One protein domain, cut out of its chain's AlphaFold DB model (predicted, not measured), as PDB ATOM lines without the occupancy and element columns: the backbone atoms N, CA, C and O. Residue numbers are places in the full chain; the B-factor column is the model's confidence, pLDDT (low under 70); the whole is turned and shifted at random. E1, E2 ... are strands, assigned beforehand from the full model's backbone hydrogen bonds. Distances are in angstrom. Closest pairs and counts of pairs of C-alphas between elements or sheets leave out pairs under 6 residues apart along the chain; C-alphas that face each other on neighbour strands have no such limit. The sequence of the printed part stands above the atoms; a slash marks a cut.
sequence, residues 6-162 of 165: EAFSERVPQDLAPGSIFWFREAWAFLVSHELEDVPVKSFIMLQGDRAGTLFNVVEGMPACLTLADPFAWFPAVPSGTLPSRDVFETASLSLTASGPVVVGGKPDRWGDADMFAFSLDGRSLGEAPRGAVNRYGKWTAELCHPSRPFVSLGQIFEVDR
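What this domain is: This is residues 6 to 162 of the 165 residues of an uncharacterized protein of Stenotrophomonas sp. 364 (UniProt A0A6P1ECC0). Two strongly twisted sheets, E2 to E5 and the larger E11, E10, E9, E8, E12, are partly face to face with their strands crossed, as a small sandwich. A third sheet, E7, E13 and E14, stands at one side of it, continuing from E12 through a sharp turn, and the short pair E1 and E6 packs beside E2. The 157 printed residues hold no named helix and fourteen named strands, E1 to E14 in order along the chain, with 79 residues in them; the class is all strand. The sheets run E11 E10 E9 E8 E12, E2 E3 E4 E5, E7 E13 E14 and E1 E6, each antiparallel throughout. The whole is compact and rounded, with a radius of gyration of the C-alphas of 14.9 A and spans of 42 by 41 by 28 A.

Where its parts are: E1, residues 8 to 11, begins at C-alpha 8 at (159.986, 202.101, 147.327). E2 covers residues 21 to 24. E3, residues 27 to 36, is the longest strand by residues, measures 25.8 A and bends by 55 degrees at residue 33. E4, residues 39 to 46, measures 22.3 A. E5 covers residues 55 to 57, E6 residues 65 to 68, E7 residues 73 to 77 and E8 residues 94 to 97. E9, residues 100 to 108, measures 25.4 A, from C-alpha 100 at (169.113, 176.934, 144.251). E10, residues 114 to 120, measures 19.1 A. E11 covers residues 125 to 128 and E12 residues 135 to 137. E13, residues 139 to 145, measures 19.3 A. E14, residues 155 to 161, measures 17.8 A and ends at C-alpha 161 at (167.916, 186.513, 162.196).

How they stand to each other: In the sheet of five, E8, E9, E10 and E11 form a meander, each strand the antiparallel neighbour of the one before. N 105 and O 117, 3.0 A apart, are within hydrogen-bond range between E9 and E10, and so are N 95 and O 102 at 2.9 A between E8 and E9. E12 is an edge strand beside E8, with N 96 and O 135 at 2.9 A. E2, E3, E4 and E5 form the second meander; N 32 and O 43 of the hairpin E3 and E4 are 2.8 A apart. The strands of these two sheets stand at 83 degrees to each other, and the facing parts are 9.4 A centre to centre. The closest C-alphas of E3 and E11 are those of His 34 and Ser 125, 5.0 A apart; those of E5 and E9 are Leu 55 and Lys 107, 5.1 A apart. E12 runs on into E13 across one residue, at 73 degrees. E13 is the inner strand between E7 and E14, with N 75 and O 143 at 3.0 A and N 142 and O 158 at 3.0 A. E1 and E6 are antiparallel, with N 9 and O 67 at 2.9 A. E2 and E6 have 11 pairs of C-alphas within 8 A, the closest being those of Phe 22 and Thr 67 at 4.4 A. E1 and E2 are near each other, while E2 and E7 are only just apart, their closest C-alphas 8.1 A from each other.

The domain as a whole: The C-alphas of Trp 111 and Ser 148 are the two farthest apart, at 46.4 A. The printed part runs from residue 6 to 162 with no cut. The long link is E7 to E8, residues 78 to 93, whose C-alphas lie 7 to 23 A from the mean of the C-alphas. The mean pLDDT of the printed part is 91.8; residues 110 to 112 and residue 133 are under 70.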
ATOM      1  N   GLU A   6     163.149 206.508 146.633       93.81
ATOM      2  CA  GLU A   6     162.616 206.217 145.301       93.81
ATOM      3  C   GLU A   6     162.670 204.727 144.933       93.81
ATOM      4  O   GLU A   6     162.035 204.313 143.965       93.81
ATOM      5  N   ALA A   7     163.403 203.904 145.694       95.38
ATOM      6  CA  ALA A   7     163.368 202.453 145.534       95.38
ATOM      7  C   ALA A   7     162.065 201.824 146.043       95.38
ATOM      8  O   ALA A   7     161.853 200.631 145.828       95.38
ATOM      9  N   PHE A   8     161.204 202.597 146.709       97.44
ATOM     10  CA  PHE A   8     159.986 202.101 147.327       97.44
ATOM     11  C   PHE A   8     158.722 202.711 146.721       97.44
ATOM     12  O   PHE A   8     158.709 203.833 146.218       97.44
ATOM     13  N   SER A   9     157.634 201.951 146.793       97.81
ATOM     14  CA  SER A   9     156.286 202.362 146.399       97.81
ATOM     15  C   SER A   9     155.247 201.719 147.315       97.81
ATOM     16  O   SER A   9     155.558 200.770 148.034       97.81
ATOM     17  N   GLU A  10     154.010 202.214 147.296       97.62
ATOM     18  CA  GLU A  10     152.888 201.558 147.971       97.62
ATOM     19  C   GLU A  10     152.035 200.803 146.956       97.62
ATOM     20  O   GLU A  10     151.571 201.374 145.967       97.62
ATOM     21  N   ARG A  11     151.818 199.507 147.195       97.31
ATOM     22  CA  ARG A  11     150.978 198.657 146.344       97.31
ATOM     23  C   ARG A  11     150.213 197.645 147.177       97.31
ATOM     24  O   ARG A  11     150.671 197.220 148.237       97.31
ATOM     25  N   VAL A  12     149.046 197.241 146.693       96.88
ATOM     26  CA  VAL A  12     148.265 196.184 147.341       96.88
ATOM     27  C   VAL A  12     148.914 194.815 147.068       96.88
ATOM     28  O   VAL A  12     149.290 194.545 145.923       96.88
ATOM     29  N   PRO A  13     149.077 193.931 148.074       95.75
ATOM     30  CA  PRO A  13     149.755 192.641 147.892       95.75
ATOM     31  C   PRO A  13     149.149 191.732 146.811       95.75
ATOM     32  O   PRO A  13     149.855 190.911 146.228       95.75
ATOM     33  N   GLN A  14     147.857 191.882 146.506       94.56
ATOM     34  CA  GLN A  14     147.173 191.123 145.454       94.56
ATOM     35  C   GLN A  14     147.735 191.427 144.060       94.56
ATOM     36  O   GLN A  14     147.759 190.530 143.216       94.56
ATOM     37  N   ASP A  15     148.243 192.639 143.839       94.31
ATOM     38  CA  ASP A  15     148.754 193.093 142.540       94.31
ATOM     39  C   ASP A  15     150.249 192.808 142.358       94.31
ATOM     40  O   ASP A  15     150.795 192.983 141.267       94.31
ATOM     41  N   LEU A  16     150.926 192.374 143.421       95.88
ATOM     42  CA  LEU A  16     152.348 192.056 143.392       95.88
ATOM     43  C   LEU A  16     152.597 190.683 142.766       95.88
ATOM     44  O   LEU A  16     151.792 189.752 142.894       95.88
ATOM     45  N   ALA A  17     153.730 190.551 142.082       95.44
ATOM     46  CA  ALA A  17     154.185 189.266 141.578       95.44
ATOM     47  C   ALA A  17     154.722 188.404 142.737       95.44
ATOM     48  O   ALA A  17     155.311 188.943 143.678       95.44
ATOM     49  N   PRO A  18     154.561 187.068 142.696       96.94
ATOM     50  CA  PRO A  18     155.336 186.185 143.563       96.94
ATOM     51  C   PRO A  18     156.828 186.523 143.455       96.94
ATOM     52  O   PRO A  18     157.302 186.930 142.393       96.94
ATOM     53  N   GLY A  19     157.549 186.423 144.567       97.31
ATOM     54  CA  GLY A  19     158.939 186.861 144.645       97.31
ATOM     55  C   GLY A  19     159.101 188.269 145.228       97.31
ATOM     56  O   GLY A  19     160.185 188.635 145.678       97.31
ATOM     57  N   SER A  20     158.039 189.080 145.257       97.81
ATOM     58  CA  SER A  20     158.077 190.416 145.857       97.81
ATOM     59  C   SER A  20     158.192 190.368 147.382       97.81
ATOM     60  O   SER A  20     157.688 189.459 148.040       97.81
ATOM     61  N   ILE A  21     158.803 191.402 147.957       98.31
ATOM     62  CA  ILE A  21     158.797 191.668 149.401       98.31
ATOM     63  C   ILE A  21     157.931 192.887 149.705       98.31
ATOM     64  O   ILE A  21     157.860 193.816 148.900       98.31
ATOM     65  N   PHE A  22     157.278 192.906 150.859       98.25
ATOM     66  CA  PHE A  22     156.479 194.052 151.293       98.25
ATOM     67  C   PHE A  22     156.478 194.193 152.816       98.25
ATOM     68  O   PHE A  22     156.653 193.217 153.544       98.25
ATOM     69  N   TRP A  23     156.299 195.419 153.296       97.44
ATOM     70  CA  TRP A  23     156.220 195.747 154.714       97.44
ATOM     71  C   TRP A  23     154.790 195.562 155.216       97.44
ATOM     72  O   TRP A  23     153.875 196.266 154.789       97.44
ATOM     73  N   PHE A  24     154.594 194.628 156.141       95.62
ATOM     74  CA  PHE A  24     153.294 194.288 156.699       95.62
ATOM     75  C   PHE A  24     153.365 194.215 158.219       95.62
ATOM     76  O   PHE A  24     154.110 193.410 158.771       95.62
ATOM     77  N   ARG A  25     152.553 195.035 158.898       91.31
ATOM     78  CA  ARG A  25     152.460 195.069 160.370       91.31
ATOM     79  C   ARG A  25     153.837 195.092 161.049       91.31
ATOM     80  O   ARG A  25     154.137 194.236 161.870       91.31
ATOM     81  N   GLU A  26     154.651 196.080 160.679       92.44
ATOM     82  CA  GLU A  26     155.971 196.346 161.281       92.44
ATOM     83  C   GLU A  26     157.070 195.310 160.975       92.44
ATOM     84  O   GLU A  26     158.130 195.329 161.596       92.44
ATOM     85  N   ALA A  27     156.857 194.427 159.998       96.06
ATOM     86  CA  ALA A  27     157.861 193.461 159.564       96.06
ATOM     87  C   ALA A  27     157.825 193.238 158.049       96.06
ATOM     88  O   ALA A  27     156.788 193.382 157.399       96.06
ATOM     89  N   TRP A  28     158.965 192.848 157.472       98.00
ATOM     90  CA  TRP A  28     159.019 192.447 156.068       98.00
ATOM     91  C   TRP A  28     158.438 191.045 155.859       98.00
ATOM     92  O   TRP A  28     158.681 190.117 156.637       98.00
ATOM     93  N   ALA A  29     157.688 190.894 154.772       98.25
ATOM     94  CA  ALA A  29     157.094 189.650 154.312       98.25
ATOM     95  C   ALA A  29     157.529 189.340 152.875       98.25
ATOM     96  O   ALA A  29     157.806 190.246 152.090       98.25
ATOM     97  N   PHE A  30     157.568 188.054 152.538       98.56
ATOM     98  CA  PHE A  30     157.899 187.532 151.216       98.56
ATOM     99  C   PHE A  30     156.662 186.934 150.558       98.56
ATOM    100  O   PHE A  30     156.079 185.995 151.097       98.56
ATOM    101  N   LEU A  31     156.261 187.472 149.410       98.25
ATOM    102  CA  LEU A  31     155.100 187.014 148.665       98.25
ATOM    103  C   LEU A  31     155.425 185.742 147.880       98.25
ATOM    104  O   LEU A  31     156.375 185.692 147.099       98.25
ATOM    105  N   VAL A  32     154.577 184.737 148.042       97.75
ATOM    106  CA  VAL A  32     154.712 183.424 147.424       97.75
ATOM    107  C   VAL A  32     153.407 182.982 146.771       97.75
ATOM    108  O   VAL A  32     152.328 183.507 147.049       97.75
ATOM    109  N   SER A  33     153.505 181.990 145.898       95.06
ATOM    110  CA  SER A  33     152.383 181.322 145.259       95.06
ATOM    111  C   SER A  33     152.530 179.817 145.418       95.06
ATOM    112  O   SER A  33     153.604 179.260 145.195       95.06
ATOM    113  N   HIS A  34     151.431 179.159 145.761       90.19
ATOM    114  CA  HIS A  34     151.327 177.704 145.851       90.19
ATOM    115  C   HIS A  34     149.965 177.251 145.335       90.19
ATOM    116  O   HIS A  34     149.070 178.075 145.166       90.19
ATOM    117  N   GLU A  35     149.819 175.961 145.062       85.31
ATOM    118  CA  GLU A  35     148.544 175.376 144.659       85.31
ATOM    119  C   GLU A  35     147.804 174.853 145.890       85.31
ATOM    120  O   GLU A  35     148.389 174.190 146.750       85.31
ATOM    121  N   LEU A  36     146.516 175.166 145.971       78.56
ATOM    122  CA  LEU A  36     145.580 174.602 146.931       78.56
ATOM    123  C   LEU A  36     144.412 174.036 146.130       78.56
ATOM    124  O   LEU A  36     143.712 174.801 145.472       78.56
ATOM    125  N   GLU A  37     144.226 172.715 146.165       81.44
ATOM    126  CA  GLU A  37     143.190 172.029 145.371       81.44
ATOM    127  C   GLU A  37     143.258 172.406 143.873       81.44
ATOM    128  O   GLU A  37     142.255 172.763 143.263       81.44
ATOM    129  N   ASP A  38     144.469 172.384 143.300       79.12
ATOM    130  CA  ASP A  38     144.780 172.761 141.906       79.12
ATOM    131  C   ASP A  38     144.484 174.232 141.538       79.12
ATOM    132  O   ASP A  38     144.524 174.621 140.368       79.12
ATOM    133  N   VAL A  39     144.227 175.088 142.533       84.44
ATOM    134  CA  VAL A  39     144.035 176.531 142.347       84.44
ATOM    135  C   VAL A  39     145.268 177.290 142.848       84.44
ATOM    136  O   VAL A  39     145.648 177.140 144.011       84.44
ATOM    137  N   PRO A  40     145.902 178.147 142.023       85.44
ATOM    138  CA  PRO A  40     146.981 179.012 142.482       85.44
ATOM    139  C   PRO A  40     146.498 180.019 143.533       85.44
ATOM    140  O   PRO A  40     145.618 180.841 143.279       85.44
ATOM    141  N   VAL A  41     147.123 179.994 144.708       91.06
ATOM    142  CA  VAL A  41     146.840 180.883 145.836       91.06
ATOM    143  C   VAL A  41     148.079 181.706 146.177       91.06
ATOM    144  O   VAL A  41     149.159 181.168 146.448       91.06
ATOM    145  N   LYS A  42     147.903 183.033 146.232       95.06
ATOM    146  CA  LYS A  42     148.916 183.951 146.765       95.06
ATOM    147  C   LYS A  42     148.926 183.901 148.287       95.06
ATOM    148  O   LYS A  42     147.897 183.946 148.960       95.06
ATOM    149  N   SER A  43     150.115 183.813 148.843       96.25
ATOM    150  CA  SER A  43     150.370 183.799 150.278       96.25
ATOM    151  C   SER A  43     151.639 184.582 150.564       96.25
ATOM    152  O   SER A  43     152.308 185.047 149.645       96.25
ATOM    153  N   PHE A  44     151.971 184.771 151.829       97.44
ATOM    154  CA  PHE A  44     153.214 185.414 152.210       97.44
ATOM    155  C   PHE A  44     153.812 184.786 153.458       97.44
ATOM    156  O   PHE A  44     153.098 184.341 154.356       97.44
ATOM    157  N   ILE A  45     155.139 184.767 153.499       97.44
ATOM    158  CA  ILE A  45     155.926 184.321 154.644       97.44
ATOM    159  C   ILE A  45     156.400 185.565 155.379       97.44
ATOM    160  O   ILE A  45     157.041 186.425 154.777       97.44
ATOM    161  N   MET A  46     156.135 185.667 156.678       97.38
ATOM    162  CA  MET A  46     156.775 186.712 157.484       97.38
ATOM    163  C   MET A  46     158.272 186.414 157.576       97.38
ATOM    164  O   MET A  46     158.654 185.316 157.968       97.38
ATOM    165  N   LEU A  47     159.138 187.360 157.228       97.12
ATOM    166  CA  LEU A  47     160.589 187.157 157.286       97.12
ATOM    167  C   LEU A  47     161.191 187.610 158.621       97.12
ATOM    168  O   LEU A  47     162.283 187.178 158.981       97.12
ATOM    169  N   GLN A  48     160.473 188.452 159.364       94.81
ATOM    170  CA  GLN A  48     160.911 189.036 160.630       94.81
ATOM    171  C   GLN A  48     159.787 189.027 161.679       94.81
ATOM    172  O   GLN A  48     158.623 188.765 161.364       94.81
ATOM    173  N   GLY A  49     160.155 189.341 162.924       91.81
ATOM    174  CA  GLY A  49     159.245 189.444 164.067       91.81
ATOM    175  C   GLY A  49     158.794 188.093 164.627       91.81
ATOM    176  O   GLY A  49     159.207 187.033 164.160       91.81
ATOM    177  N   ASP A  50     157.895 188.132 165.611       89.00
ATOM    178  CA  ASP A  50     157.439 186.953 166.373       89.00
ATOM    179  C   ASP A  50     156.767 185.875 165.511       89.00
ATOM    180  O   ASP A  50     156.658 184.713 165.897       89.00
ATOM    181  N   ARG A  51     156.278 186.263 164.329       92.00
ATOM    182  CA  ARG A  51     155.625 185.368 163.366       92.00
ATOM    183  C   ARG A  51     156.544 184.956 162.225       92.00
ATOM    184  O   ARG A  51     156.048 184.353 161.271       92.00
ATOM    185  N   ALA A  52     157.843 185.254 162.298       93.94
ATOM    186  CA  ALA A  52     158.793 184.892 161.257       93.94
ATOM    187  C   ALA A  52     158.648 183.410 160.881       93.94
ATOM    188  O   ALA A  52     158.524 182.523 161.729       93.94
ATOM    189  N   GLY A  53     158.679 183.124 159.586       93.94
ATOM    190  CA  GLY A  53     158.534 181.790 159.032       93.94
ATOM    191  C   GLY A  53     157.096 181.284 158.923       93.94
ATOM    192  O   GLY A  53     156.882 180.237 158.321       93.94
ATOM    193  N   THR A  54     156.111 182.009 159.456       94.69
ATOM    194  CA  THR A  54     154.696 181.645 159.309       94.69
ATOM    195  C   THR A  54     154.186 182.038 157.924       94.69
ATOM    196  O   THR A  54     154.412 183.168 157.484       94.69
ATOM    197  N   LEU A  55     153.465 181.122 157.277       95.00
ATOM    198  CA  LEU A  55     152.767 181.321 156.011       95.00
ATOM    199  C   LEU A  55     151.330 181.814 156.253       95.00
ATOM    200  O   LEU A  55     150.569 181.203 157.006       95.00
ATOM    201  N   PHE A  56     150.949 182.901 155.587       94.12
ATOM    202  CA  PHE A  56     149.613 183.493 155.641       94.12
ATOM    203  C   PHE A  56     149.025 183.639 154.241       94.12
ATOM    204  O   PHE A  56     149.742 183.951 153.297       94.12
ATOM    205  N   ASN A  57     147.707 183.491 154.112       94.19
ATOM    206  CA  ASN A  57     147.030 183.759 152.847       94.19
ATOM    207  C   ASN A  57     146.967 185.268 152.583       94.19
ATOM    208  O   ASN A  57     146.675 186.051 153.490       94.19
ATOM    209  N   VAL A  58     147.157 185.665 151.325       95.19
ATOM    210  CA  VAL A  58     146.714 186.986 150.874       95.19
ATOM    211  C   VAL A  58     145.192 186.949 150.794       95.19
ATOM    212  O   VAL A  58     144.624 186.053 150.173       95.19
ATOM    213  N   VAL A  59     144.529 187.908 151.433       92.88
ATOM    214  CA  VAL A  59     143.061 188.001 151.469       92.88
ATOM    215  C   VAL A  59     142.589 189.254 150.748       92.88
ATOM    216  O   VAL A  59     143.337 190.223 150.637       92.88
ATOM    217  N   GLU A  60     141.357 189.258 150.251       90.12
ATOM    218  CA  GLU A  60     140.754 190.454 149.660       90.12
ATOM    219  C   GLU A  60     140.677 191.599 150.688       90.12
ATOM    220  O   GLU A  60     140.428 191.374 151.873       90.12
ATOM    221  N   GLY A  61     140.937 192.833 150.244       91.38
ATOM    222  CA  GLY A  61     140.852 194.027 151.091       91.38
ATOM    223  C   GLY A  61     142.090 194.337 151.941       91.38
ATOM    224  O   GLY A  61     142.036 195.252 152.762       91.38
ATOM    225  N   MET A  62     143.215 193.626 151.764       94.94
ATOM    226  CA  MET A  62     144.484 194.065 152.368       94.94
ATOM    227  C   MET A  62     144.854 195.482 151.889       94.94
ATOM    228  O   MET A  62     144.731 195.762 150.695       94.94
ATOM    229  N   PRO A  63     145.322 196.369 152.789       95.12
ATOM    230  CA  PRO A  63     145.716 197.722 152.416       95.12
ATOM    231  C   PRO A  63     146.977 197.718 151.546       95.12
ATOM    232  O   PRO A  63     147.745 196.749 151.533       95.12
ATOM    233  N   ALA A  64     147.213 198.836 150.859       97.00
ATOM    234  CA  ALA A  64     148.489 199.070 150.201       97.00
ATOM    235  C   ALA A  64     149.626 198.998 151.231       97.00
ATOM    236  O   ALA A  64     149.516 199.509 152.345       97.00
ATOM    237  N   CYS A  65     150.694 198.304 150.858       97.50
ATOM    238  CA  CYS A  65     151.870 198.074 151.680       97.50
ATOM    239  C   CYS A  65     153.093 198.661 150.973       97.50
ATOM    240  O   CYS A  65     153.168 198.647 149.741       97.50
ATOM    241  N   LEU A  66     154.069 199.128 151.753       97.69
ATOM    242  CA  LEU A  66     155.362 199.542 151.216       97.69
ATOM    243  C   LEU A  66     156.058 198.330 150.579       97.69
ATOM    244  O   LEU A  66     156.175 197.274 151.198       97.69
ATOM    245  N   THR A  67     156.533 198.474 149.352       98.44
ATOM    246  CA  THR A  67     157.241 197.449 148.576       98.44
ATOM    247  C   THR A  67     158.269 198.122 147.665       98.44
ATOM    248  O   THR A  67     158.431 199.340 147.715       98.44
ATOM    249  N   LEU A  68     158.979 197.352 146.842       97.62
ATOM    250  CA  LEU A  68     159.928 197.896 145.876       97.62
ATOM    251  C   LEU A  68     159.203 198.497 144.669       97.62
ATOM    252  O   LEU A  68     158.252 197.918 144.145       97.62
ATOM    253  N   ALA A  69     159.638 199.680 144.248       96.81
ATOM    254  CA  ALA A  69     159.183 200.311 143.016       96.81
ATOM    255  C   ALA A  69     159.872 199.674 141.803       96.81
ATOM    256  O   ALA A  69     161.057 199.352 141.865       96.81
ATOM    257  N   ASP A  70     159.172 199.563 140.674       92.94
ATOM    258  CA  ASP A  70     159.809 199.149 139.423       92.94
ATOM    259  C   ASP A  70     160.894 200.169 139.005       92.94
ATOM    260  O   ASP A  70     160.683 201.379 139.127       92.94
ATOM    261  N   PRO A  71     162.056 199.726 138.487       93.88
ATOM    262  CA  PRO A  71     162.432 198.343 138.191       93.88
ATOM    263  C   PRO A  71     163.199 197.656 139.335       93.88
ATOM    264  O   PRO A  71     163.831 196.633 139.096       93.88
ATOM    265  N   PHE A  72     163.262 198.230 140.536       95.88
ATOM    266  CA  PHE A  72     164.100 197.701 141.610       95.88
ATOM    267  C   PHE A  72     163.651 196.309 142.064       95.88
ATOM    268  O   PHE A  72     162.468 195.984 142.115       95.88
ATOM    269  N   ALA A  73     164.633 195.484 142.410       95.19
ATOM    270  CA  ALA A  73     164.445 194.116 142.864       95.19
ATOM    271  C   ALA A  73     165.276 193.867 144.127       95.19
ATOM    272  O   ALA A  73     165.934 194.772 144.647       95.19
ATOM    273  N   TRP A  74     165.249 192.636 144.628       96.81
ATOM    274  CA  TRP A  74     166.062 192.237 145.767       96.81
ATOM    275  C   TRP A  74     166.703 190.870 145.546       96.81
ATOM    276  O   TRP A  74     166.251 190.079 144.717       96.81
ATOM    277  N   PHE A  75     167.755 190.591 146.309       96.44
ATOM    278  CA  PHE A  75     168.351 189.263 146.415       96.44
ATOM    279  C   PHE A  75     168.792 188.990 147.860       96.44
ATOM    280  O   PHE A  75     169.108 189.933 148.591       96.44
ATOM    281  N   PRO A  76     168.820 187.723 148.306       96.81
ATOM    282  CA  PRO A  76     169.355 187.387 149.612       96.81
ATOM    283  C   PRO A  76     170.887 187.388 149.587       96.81
ATOM    284  O   PRO A  76     171.505 186.863 148.659       96.81
ATOM    285  N   ALA A  77     171.504 187.905 150.641       96.50
ATOM    286  CA  ALA A  77     172.941 187.839 150.855       96.50
ATOM    287  C   ALA A  77     173.268 187.240 152.226       96.50
ATOM    288  O   ALA A  77     172.498 187.328 153.182       96.50
ATOM    289  N   VAL A  78     174.440 186.619 152.314       95.56
ATOM    290  CA  VAL A  78     175.001 186.096 153.563       95.56
ATOM    291  C   VAL A  78     176.354 186.759 153.806       95.56
ATOM    292  O   VAL A  78     177.072 187.032 152.836       95.56
ATOM    293  N   PRO A  79     176.743 187.031 155.064       91.12
ATOM    294  CA  PRO A  79     178.048 187.617 155.335       91.12
ATOM    295  C   PRO A  79     179.169 186.708 154.826       91.12
ATOM    296  O   PRO A  79     179.119 185.484 154.991       91.12
ATOM    297  N   SER A  80     180.197 187.310 154.228       90.56
ATOM    298  CA  SER A  80     181.333 186.566 153.681       90.56
ATOM    299  C   SER A  80     181.988 185.689 154.753       90.56
ATOM    300  O   SER A  80     182.183 186.123 155.887       90.56
ATOM    301  N   GLY A  81     182.305 184.442 154.398       91.12
ATOM    302  CA  GLY A  81     182.909 183.468 155.311       91.12
ATOM    303  C   GLY A  81     181.942 182.805 156.298       91.12
ATOM    304  O   GLY A  81     182.365 181.923 157.042       91.12
ATOM    305  N   THR A  82     180.655 183.169 156.300       91.19
ATOM    306  CA  THR A  82     179.644 182.463 157.102       91.19
ATOM    307  C   THR A  82     179.460 181.049 156.564       91.19
ATOM    308  O   THR A  82     179.179 180.865 155.381       91.19
ATOM    309  N   LEU A  83     179.594 180.049 157.434       91.00
ATOM    310  CA  LEU A  83     179.269 178.666 157.097       91.00
ATOM    311  C   LEU A  83     177.779 178.404 157.355       91.00
ATOM    312  O   LEU A  83     177.253 178.863 158.372       91.00
ATOM    313  N   PRO A  84     177.090 177.663 156.471       91.19
ATOM    314  CA  PRO A  84     175.734 177.222 156.749       91.19
ATOM    315  C   PRO A  84     175.734 176.220 157.909       91.19
ATOM    316  O   PRO A  84     176.679 175.452 158.091       91.19
ATOM    317  N   SER A  85     174.643 176.197 158.666       88.56
ATOM    318  CA  SER A  85     174.404 175.243 159.747       88.56
ATOM    319  C   SER A  85     173.227 174.329 159.406       88.56
ATOM    320  O   SER A  85     172.383 174.650 158.568       88.56
ATOM    321  N   ARG A  86     173.192 173.166 160.055       84.94
ATOM    322  CA  ARG A  86     172.061 172.227 160.019       84.94
ATOM    323  C   ARG A  86     171.121 172.426 161.209       84.94
ATOM    324  O   ARG A  86     169.946 172.100 161.096       84.94
ATOM    325  N   ASP A  87     171.634 173.015 162.287       82.06
ATOM    326  CA  ASP A  87     170.942 173.237 163.556       82.06
ATOM    327  C   ASP A  87     170.362 174.653 163.584       82.06
ATOM    328  O   ASP A  87     170.822 175.538 164.304       82.06
ATOM    329  N   VAL A  88     169.395 174.897 162.704       83.56
ATOM    330  CA  VAL A  88     168.724 176.191 162.574       83.56
ATOM    331  C   VAL A  88     167.254 175.955 162.299       83.56
ATOM    332  O   VAL A  88     166.909 174.970 161.644       83.56
ATOM    333  N   PHE A  89     166.394 176.872 162.752       82.19
ATOM    334  CA  PHE A  89     164.989 176.846 162.362       82.19
ATOM    335  C   PHE A  89     164.866 176.753 160.848       82.19
ATOM    336  O   PHE A  89     165.532 177.474 160.108       82.19
ATOM    337  N   GLU A  90     163.991 175.864 160.401       85.88
ATOM    338  CA  GLU A  90     163.777 175.657 158.982       85.88
ATOM    339  C   GLU A  90     163.132 176.892 158.339       85.88
ATOM    340  O   GLU A  90     163.581 177.365 157.295       85.88
ATOM    341  N   THR A  91     162.139 177.478 159.008       89.81
ATOM    342  CA  THR A  91     161.332 178.572 158.468       89.81
ATOM    343  C   THR A  91     162.039 179.929 158.502       89.81
ATOM    344  O   THR A  91     162.807 180.232 159.416       89.81
ATOM    345  N   ALA A  92     161.788 180.755 157.480       91.38
ATOM    346  CA  ALA A  92     162.467 182.030 157.197       91.38
ATOM    347  C   ALA A  92     164.008 181.968 157.110       91.38
ATOM    348  O   ALA A  92     164.640 182.979 156.812       91.38
ATOM    349  N   SER A  93     164.635 180.811 157.328       92.44
ATOM    350  CA  SER A  93     166.043 180.604 157.012       92.44
ATOM    351  C   SER A  93     166.244 180.549 155.500       92.44
ATOM    352  O   SER A  93     165.355 180.134 154.749       92.44
ATOM    353  N   LEU A  94     167.433 180.949 155.055       95.25
ATOM    354  CA  LEU A  94     167.843 180.765 153.672       95.25
ATOM    355  C   LEU A  94     168.488 179.387 153.538       95.25
ATOM    356  O   LEU A  94     169.583 179.152 154.052       95.25
ATOM    357  N   SER A  95     167.813 178.473 152.849       93.88
ATOM    358  CA  SER A  95     168.307 177.117 152.612       93.88
ATOM    359  C   SER A  95     168.907 177.008 151.214       93.88
ATOM    360  O   SER A  95     168.295 177.435 150.238       93.88
ATOM    361  N   LEU A  96     170.098 176.421 151.093       91.56
ATOM    362  CA  LEU A  96     170.706 176.132 149.794       91.56
ATOM    363  C   LEU A  96     170.407 174.692 149.386       91.56
ATOM    364  O   LEU A  96     170.851 173.746 150.040       91.56
ATOM    365  N   THR A  97     169.672 174.537 148.288       88.94
ATOM    366  CA  THR A  97     169.318 173.238 147.704       88.94
ATOM    367  C   THR A  97     170.021 173.038 146.362       88.94
ATOM    368  O   THR A  97     170.610 173.970 145.813       88.94
ATOM    369  N   ALA A  98     169.930 171.830 145.799       86.12
ATOM    370  CA  ALA A  98     170.449 171.546 144.458       86.12
ATOM    371  C   ALA A  98     169.789 172.410 143.362       86.12
ATOM    372  O   ALA A  98     170.427 172.714 142.360       86.12
ATOM    373  N   SER A  99     168.541 172.838 143.575       86.00
ATOM    374  CA  SER A  99     167.787 173.691 142.647       86.00
ATOM    375  C   SER A  99     168.026 175.188 142.872       86.00
ATOM    376  O   SER A  99     167.487 176.010 142.137       86.00
ATOM    377  N   GLY A 100     168.824 175.551 143.882       91.38
ATOM    378  CA  GLY A 100     169.113 176.934 144.251       91.38
ATOM    379  C   GLY A 100     168.649 177.313 145.663       91.38
ATOM    380  O   GLY A 100     168.254 176.446 146.454       91.38
ATOM    381  N   PRO A 101     168.752 178.609 146.011       94.06
ATOM    382  CA  PRO A 101     168.317 179.137 147.297       94.06
ATOM    383  C   PRO A 101     166.792 179.108 147.431       94.06
ATOM    384  O   PRO A 101     166.067 179.474 146.503       94.06
ATOM    385  N   VAL A 102     166.322 178.718 148.612       95.81
ATOM    386  CA  VAL A 102     164.898 178.664 148.953       95.81
ATOM    387  C   VAL A 102     164.652 179.268 150.330       95.81
ATOM    388  O   VAL A 102     165.524 179.235 151.204       95.81
ATOM    389  N   VAL A 103     163.443 179.782 150.527       96.50
ATOM    390  CA  VAL A 103     162.915 180.187 151.833       96.50
ATOM    391  C   VAL A 103     161.791 179.229 152.199       96.50
ATOM    392  O   VAL A 103     160.931 178.937 151.367       96.50
ATOM    393  N   VAL A 104     161.795 178.728 153.434       94.12
ATOM    394  CA  VAL A 104     160.737 177.835 153.924       94.12
ATOM    395  C   VAL A 104     159.704 178.623 154.721       94.12
ATOM    396  O   VAL A 104     160.052 179.443 155.578       94.12
ATOM    397  N   GLY A 105     158.430 178.358 154.445       94.19
ATOM    398  CA  GLY A 105     157.290 178.860 155.204       94.19
ATOM    399  C   GLY A 105     156.484 177.706 155.784       94.19
ATOM    400  O   GLY A 105     156.312 176.687 155.123       94.19
ATOM    401  N   GLY A 106     155.995 177.876 157.007       91.88
ATOM    402  CA  GLY A 106     155.173 176.893 157.704       91.88
ATOM    403  C   GLY A 106     153.766 177.402 157.950       91.88
ATOM    404  O   GLY A 106     153.590 178.535 158.408       91.88
ATOM    405  N   LYS A 107     152.761 176.568 157.695       88.44
ATOM    406  CA  LYS A 107     151.388 176.837 158.125       88.44
ATOM    407  C   LYS A 107     151.121 176.055 159.415       88.44
ATOM    408  O   LYS A 107     150.995 174.838 159.341       88.44
ATOM    409  N   PRO A 108     151.054 176.712 160.588       81.25
ATOM    410  CA  PRO A 108     150.777 176.013 161.835       81.25
ATOM    411  C   PRO A 108     149.374 175.406 161.791       81.25
ATOM    412  O   PRO A 108     148.400 176.096 161.468       81.25
ATOM    413  N   ASP A 109     149.281 174.125 162.119       77.81
ATOM    414  CA  ASP A 109     148.024 173.419 162.281       77.81
ATOM    415  C   ASP A 109     147.434 173.641 163.690       77.81
ATOM    416  O   ASP A 109     147.958 174.391 164.520       77.81
ATOM    417  N   ARG A 110     146.278 173.022 163.961       69.25
ATOM    418  CA  ARG A 110     145.577 173.151 165.254       69.25
ATOM    419  C   ARG A 110     146.229 172.355 166.391       69.25
ATOM    420  O   ARG A 110     145.842 172.546 167.542       69.25
ATOM    421  N   TRP A 111     147.165 171.469 166.076       69.81
ATOM    422  CA  TRP A 111     147.832 170.549 166.995       69.81
ATOM    423  C   TRP A 111     149.308 170.907 167.234       69.81
ATOM    424  O   TRP A 111     149.951 170.284 168.075       69.81
ATOM    425  N   GLY A 112     149.807 171.956 166.575       64.56
ATOM    426  CA  GLY A 112     151.173 172.456 166.696       64.56
ATOM    427  C   GLY A 112     152.161 171.828 165.713       64.56
ATOM    428  O   GLY A 112     153.326 172.222 165.736       64.56
ATOM    429  N   ASP A 113     151.715 170.903 164.857       72.75
ATOM    430  CA  ASP A 113     152.492 170.487 163.691       72.75
ATOM    431  C   ASP A 113     152.334 171.551 162.598       72.75
ATOM    432  O   ASP A 113     151.373 172.325 162.581       72.75
ATOM    433  N   ALA A 114     153.307 171.681 161.713       78.94
ATOM    434  CA  ALA A 114     153.235 172.683 160.662       78.94
ATOM    435  C   ALA A 114     153.633 172.068 159.335       78.94
ATOM    436  O   ALA A 114     154.757 171.595 159.171       78.94
ATOM    437  N   ASP A 115     152.725 172.161 158.367       86.44
ATOM    438  CA  ASP A 115     153.054 171.852 156.986       86.44
ATOM    439  C   ASP A 115     154.072 172.889 156.503       86.44
ATOM    440  O   ASP A 115     153.786 174.094 156.443       86.44
ATOM    441  N   MET A 116     155.281 172.413 156.209       90.81
ATOM    442  CA  MET A 116     156.398 173.233 155.756       90.81
ATOM    443  C   MET A 116     156.542 173.132 154.242       90.81
ATOM    444  O   MET A 116     156.646 172.039 153.681       90.81
ATOM    445  N   PHE A 117     156.633 174.284 153.589       92.69
ATOM    446  CA  PHE A 117     156.746 174.395 152.140       92.69
ATOM    447  C   PHE A 117     157.989 175.189 151.763       92.69
ATOM    448  O   PHE A 117     158.277 176.231 152.362       92.69
ATOM    449  N   ALA A 118     158.721 174.714 150.758       94.50
ATOM    450  CA  ALA A 118     159.855 175.438 150.200       94.50
ATOM    451  C   ALA A 118     159.422 176.318 149.031       94.50
ATOM    452  O   ALA A 118     158.685 175.883 148.147       94.50
ATOM    453  N   PHE A 119     159.949 177.538 148.998       96.62
ATOM    454  CA  PHE A 119     159.688 178.501 147.938       96.62
ATOM    455  C   PHE A 119     160.998 179.012 147.351       96.62
ATOM    456  O   PHE A 119     161.913 179.392 148.088       96.62
ATOM    457  N   SER A 120     161.095 179.041 146.023       96.50
ATOM    458  CA  SER A 120     162.186 179.721 145.321       96.50
ATOM    459  C   SER A 120     162.103 181.237 145.525       96.50
ATOM    460  O   SER A 120     161.077 181.773 145.938       96.50
ATOM    461  N   LEU A 121     163.187 181.959 145.219       96.44
ATOM    462  CA  LEU A 121     163.241 183.419 145.392       96.44
ATOM    463  C   LEU A 121     162.303 184.201 144.458       96.44
ATOM    464  O   LEU A 121     161.959 185.336 144.764       96.44
ATOM    465  N   ASP A 122     161.842 183.594 143.361       95.69
ATOM    466  CA  ASP A 122     160.752 184.129 142.528       95.69
ATOM    467  C   ASP A 122     159.353 183.803 143.097       95.69
ATOM    468  O   ASP A 122     158.337 184.003 142.437       95.69
ATOM    469  N   GLY A 123     159.290 183.286 144.328       96.50
ATOM    470  CA  GLY A 123     158.074 183.047 145.096       96.50
ATOM    471  C   GLY A 123     157.269 181.828 144.667       96.50
ATOM    472  O   GLY A 123     156.136 181.680 145.122       96.50
ATOM    473  N   ARG A 124     157.788 180.953 143.802       95.38
ATOM    474  CA  ARG A 124     157.074 179.732 143.403       95.38
ATOM    475  C   ARG A 124     157.255 178.620 144.431       95.38
ATOM    476  O   ARG A 124     158.354 178.408 144.937       95.38
ATOM    477  N   SER A 125     156.175 177.895 144.715       94.12
ATOM    478  CA  SER A 125     156.230 176.678 145.524       94.12
ATOM    479  C   SER A 125     157.047 175.594 144.825       94.12
ATOM    480  O   SER A 125     156.874 175.340 143.632       94.12
ATOM    481  N   LEU A 126     157.918 174.947 145.591       92.50
ATOM    482  CA  LEU A 126     158.695 173.775 145.189       92.50
ATOM    483  C   LEU A 126     158.174 172.493 145.862       92.50
ATOM    484  O   LEU A 126     158.803 171.443 145.746       92.50
ATOM    485  N   GLY A 127     157.031 172.581 146.551       89.75
ATOM    486  CA  GLY A 127     156.433 171.492 147.316       89.75
ATOM    487  C   GLY A 127     156.890 171.471 148.773       89.75
ATOM    488  O   GLY A 127     157.135 172.518 149.380       89.75
ATOM    489  N   GLU A 128     156.965 170.267 149.342       89.94
ATOM    490  CA  GLU A 128     157.392 170.070 150.726       89.94
ATOM    491  C   GLU A 128     158.790 170.643 150.979       89.94
ATOM    492  O   GLU A 128     159.689 170.575 150.134       89.94
ATOM    493  N   ALA A 129     158.982 171.189 152.178       87.81
ATOM    494  CA  ALA A 129     160.282 171.678 152.593       87.81
ATOM    495  C   ALA A 129     161.335 170.547 152.610       87.81
ATOM    496  O   ALA A 129     161.023 169.392 152.930       87.81
ATOM    497  N   PRO A 130     162.595 170.842 152.239       82.75
ATOM    498  CA  PRO A 130     163.629 169.827 152.130       82.75
ATOM    499  C   PRO A 130     163.944 169.225 153.506       82.75
ATOM    500  O   PRO A 130     164.532 169.860 154.384       82.75
ATOM    501  N   ARG A 131     163.576 167.950 153.670       76.38
ATOM    502  CA  ARG A 131     163.741 167.212 154.925       76.38
ATOM    503  C   ARG A 131     165.217 166.888 155.198       76.38
ATOM    504  O   ARG A 131     165.982 166.547 154.295       76.38
ATOM    505  N   GLY A 132     165.605 166.924 156.473       71.81
ATOM    506  CA  GLY A 132     166.920 166.481 156.945       71.81
ATOM    507  C   GLY A 132     168.022 167.549 156.926       71.81
ATOM    508  O   GLY A 132     167.792 168.739 157.169       71.81
ATOM    509  N   ALA A 133     169.257 167.092 156.704       69.31
ATOM    510  CA  ALA A 133     170.491 167.858 156.861       69.31
ATOM    511  C   ALA A 133     170.772 168.798 155.671       69.31
ATOM    512  O   ALA A 133     171.683 168.563 154.875       69.31
ATOM    513  N   VAL A 134     169.988 169.870 155.562       83.62
ATOM    514  CA  VAL A 134     170.141 170.919 154.543       83.62
ATOM    515  C   VAL A 134     171.057 172.027 155.065       83.62
ATOM    516  O   VAL A 134     171.056 172.332 156.256       83.62
ATOM    517  N   ASN A 135     171.842 172.632 154.174       90.81
ATOM    518  CA  ASN A 135     172.666 173.795 154.495       90.81
ATOM    519  C   ASN A 135     171.774 175.034 154.644       90.81
ATOM    520  O   ASN A 135     171.211 175.501 153.651       90.81
ATOM    521  N   ARG A 136     171.666 175.566 155.868       92.31
ATOM    522  CA  ARG A 136     170.808 176.711 156.194       92.31
ATOM    523  C   ARG A 136     171.609 177.883 156.740       92.31
ATOM    524  O   ARG A 136     172.536 177.712 157.531       92.31
ATOM    525  N   TYR A 137     171.199 179.087 156.373       94.50
ATOM    526  CA  TYR A 137     171.643 180.322 157.003       94.50
ATOM    527  C   TYR A 137     170.494 180.879 157.832       94.50
ATOM    528  O   TYR A 137     169.488 181.346 157.297       94.50
ATOM    529  N   GLY A 138     170.648 180.823 159.157       92.44
ATOM    530  CA  GLY A 138     169.709 181.460 160.083       92.44
ATOM    531  C   GLY A 138     169.774 182.975 160.034       92.44
ATOM    532  O   GLY A 138     168.789 183.631 160.339       92.44
ATOM    533  N   LYS A 139     170.919 183.520 159.626       94.62
ATOM    534  CA  LYS A 139     171.141 184.950 159.496       94.62
ATOM    535  C   LYS A 139     171.513 185.304 158.062       94.62
ATOM    536  O   LYS A 139     172.496 184.778 157.541       94.62
ATOM    537  N   TRP A 140     170.723 186.167 157.437       96.38
ATOM    538  CA  TRP A 140     170.897 186.621 156.056       96.38
ATOM    539  C   TRP A 140     170.207 187.975 155.856       96.38
ATOM    540  O   TRP A 140     169.385 188.388 156.673       96.38
ATOM    541  N   THR A 141     170.547 188.692 154.792       97.12
ATOM    542  CA  THR A 141     169.994 190.019 154.494       97.12
ATOM    543  C   THR A 141     169.271 190.026 153.158       97.12
ATOM    544  O   THR A 141     169.630 189.281 152.249       97.12
ATOM    545  N   ALA A 142     168.250 190.870 153.030       97.25
ATOM    546  CA  ALA A 142     167.679 191.208 151.733       97.25
ATOM    547  C   ALA A 142     168.342 192.489 151.222       97.25
ATOM    548  O   ALA A 142     168.233 193.550 151.843       97.25
ATOM    549  N   GLU A 143     169.031 192.377 150.095       97.06
ATOM    550  CA  GLU A 143     169.777 193.460 149.468       97.06
ATOM    551  C   GLU A 143     168.995 194.016 148.282       97.06
ATOM    552  O   GLU A 143     168.525 193.260 147.431       97.06
ATOM    553  N   LEU A 144     168.884 195.341 148.204       96.88
ATOM    554  CA  LEU A 144     168.321 196.038 147.056       96.88
ATOM    555  C   LEU A 144     169.236 195.853 145.846       96.88
ATOM    556  O   LEU A 144     170.447 196.051 145.942       96.88
ATOM    557  N   CYS A 145     168.670 195.567 144.680       95.12
ATOM    558  CA  CYS A 145     169.400 195.574 143.422       95.12
ATOM    559  C   CYS A 145     168.602 196.229 142.299       95.12
ATOM    560  O   CYS A 145     167.393 196.448 142.377       95.12
ATOM    561  N   HIS A 146     169.313 196.549 141.223       93.75
ATOM    562  CA  HIS A 146     168.691 196.885 139.952       93.75
ATOM    563  C   HIS A 146     168.830 195.666 139.026       93.75
ATOM    564  O   HIS A 146     169.927 195.106 138.974       93.75
ATOM    565  N   PRO A 147     167.808 195.267 138.248       87.94
ATOM    566  CA  PRO A 147     167.855 194.065 137.407       87.94
ATOM    567  C   PRO A 147     169.004 194.032 136.395       87.94
ATOM    568  O   PRO A 147     169.486 192.962 136.042       87.94
ATOM    569  N   SER A 148     169.503 195.194 135.955       91.88
ATOM    570  CA  SER A 148     170.703 195.272 135.099       91.88
ATOM    571  C   SER A 148     172.019 194.932 135.820       91.88
ATOM    572  O   SER A 148     173.055 194.790 135.174       91.88
ATOM    573  N   ARG A 149     172.000 194.839 137.154       87.62
ATOM    574  CA  ARG A 149     173.128 194.530 138.046       87.62
ATOM    575  C   ARG A 149     172.636 193.646 139.211       87.62
ATOM    576  O   ARG A 149     172.674 194.082 140.361       87.62
ATOM    577  N   PRO A 150     172.161 192.417 138.937       79.94
ATOM    578  CA  PRO A 150     171.318 191.648 139.862       79.94
ATOM    579  C   PRO A 150     172.007 191.220 141.165       79.94
ATOM    580  O   PRO A 150     171.319 190.922 142.132       79.94
ATOM    581  N   PHE A 151     173.343 191.222 141.211       86.31
ATOM    582  CA  PHE A 151     174.133 190.804 142.380       86.31
ATOM    583  C   PHE A 151     174.976 191.935 142.982       86.31
ATOM    584  O   PHE A 151     175.879 191.690 143.780       86.31
ATOM    585  N   VAL A 152     174.713 193.182 142.583       92.81
ATOM    586  CA  VAL A 152     175.325 194.359 143.202       92.81
ATOM    587  C   VAL A 152     174.321 194.933 144.186       92.81
ATOM    588  O   VAL A 152     173.287 195.456 143.769       92.81
ATOM    589  N   SER A 153     174.638 194.848 145.480       94.44
ATOM    590  CA  SER A 153     173.826 195.509 146.499       94.44
ATOM    591  C   SER A 153     173.893 197.025 146.309       94.44
ATOM    592  O   SER A 153     174.969 197.624 146.238       94.44
ATOM    593  N   LEU A 154     172.716 197.635 146.217       94.44
ATOM    594  CA  LEU A 154     172.490 199.076 146.263       94.44
ATOM    595  C   LEU A 154     172.138 199.547 147.680       94.44
ATOM    596  O   LEU A 154     171.990 200.745 147.905       94.44
ATOM    597  N   GLY A 155     172.006 198.614 148.621       94.94
ATOM    598  CA  GLY A 155     171.680 198.887 150.007       94.94
ATOM    599  C   GLY A 155     170.930 197.734 150.662       94.94
ATOM    600  O   GLY A 155     170.065 197.115 150.044       94.94
ATOM    601  N   GLN A 156     171.224 197.480 151.932       96.00
ATOM    602  CA  GLN A 156     170.481 196.516 152.734       96.00
ATOM    603  C   GLN A 156     169.075 197.051 153.042       96.00
ATOM    604  O   GLN A 156     168.935 198.157 153.565       96.00
ATOM    605  N   ILE A 157     168.044 196.251 152.761       96.50
ATOM    606  CA  ILE A 157     166.641 196.584 153.054       96.50
ATOM    607  C   ILE A 157     166.299 196.149 154.482       96.50
ATOM    608  O   ILE A 157     165.786 196.936 155.274       96.50
ATOM    609  N   PHE A 158     166.599 194.892 154.816       96.38
ATOM    610  CA  PHE A 158     166.385 194.322 156.145       96.38
ATOM    611  C   PHE A 158     167.289 193.112 156.403       96.38
ATOM    612  O   PHE A 158     167.969 192.608 155.507       96.38
ATOM    613  N   GLU A 159     167.308 192.656 157.653       96.56
ATOM    614  CA  GLU A 159     168.015 191.456 158.103       96.56
ATOM    615  C   GLU A 159     167.023 190.438 158.663       96.56
ATOM    616  O   GLU A 159     166.124 190.785 159.430       96.56
ATOM    617  N   VAL A 160     167.221 189.176 158.311       95.88
ATOM    618  CA  VAL A 160     166.570 188.039 158.953       95.88
ATOM    619  C   VAL A 160     167.561 187.419 159.927       95.88
ATOM    620  O   VAL A 160     168.688 187.113 159.544       95.88
ATOM    621  N   ASP A 161     167.137 187.213 161.174       93.50
ATOM    622  CA  ASP A 161     167.916 186.513 162.196       93.50
ATOM    623  C   ASP A 161     167.040 185.469 162.899       93.50
ATOM    624  O   ASP A 161     166.147 185.777 163.688       93.50
ATOM    625  N   ARG A 162     167.293 184.206 162.567       89.19
ATOM    626  CA  ARG A 162     166.659 183.008 163.121       89.19
ATOM    627  C   ARG A 162     167.588 182.241 164.058       89.19
ATOM    628  O   ARG A 162     167.259 181.123 164.429       89.19
TER     629      ARG A 162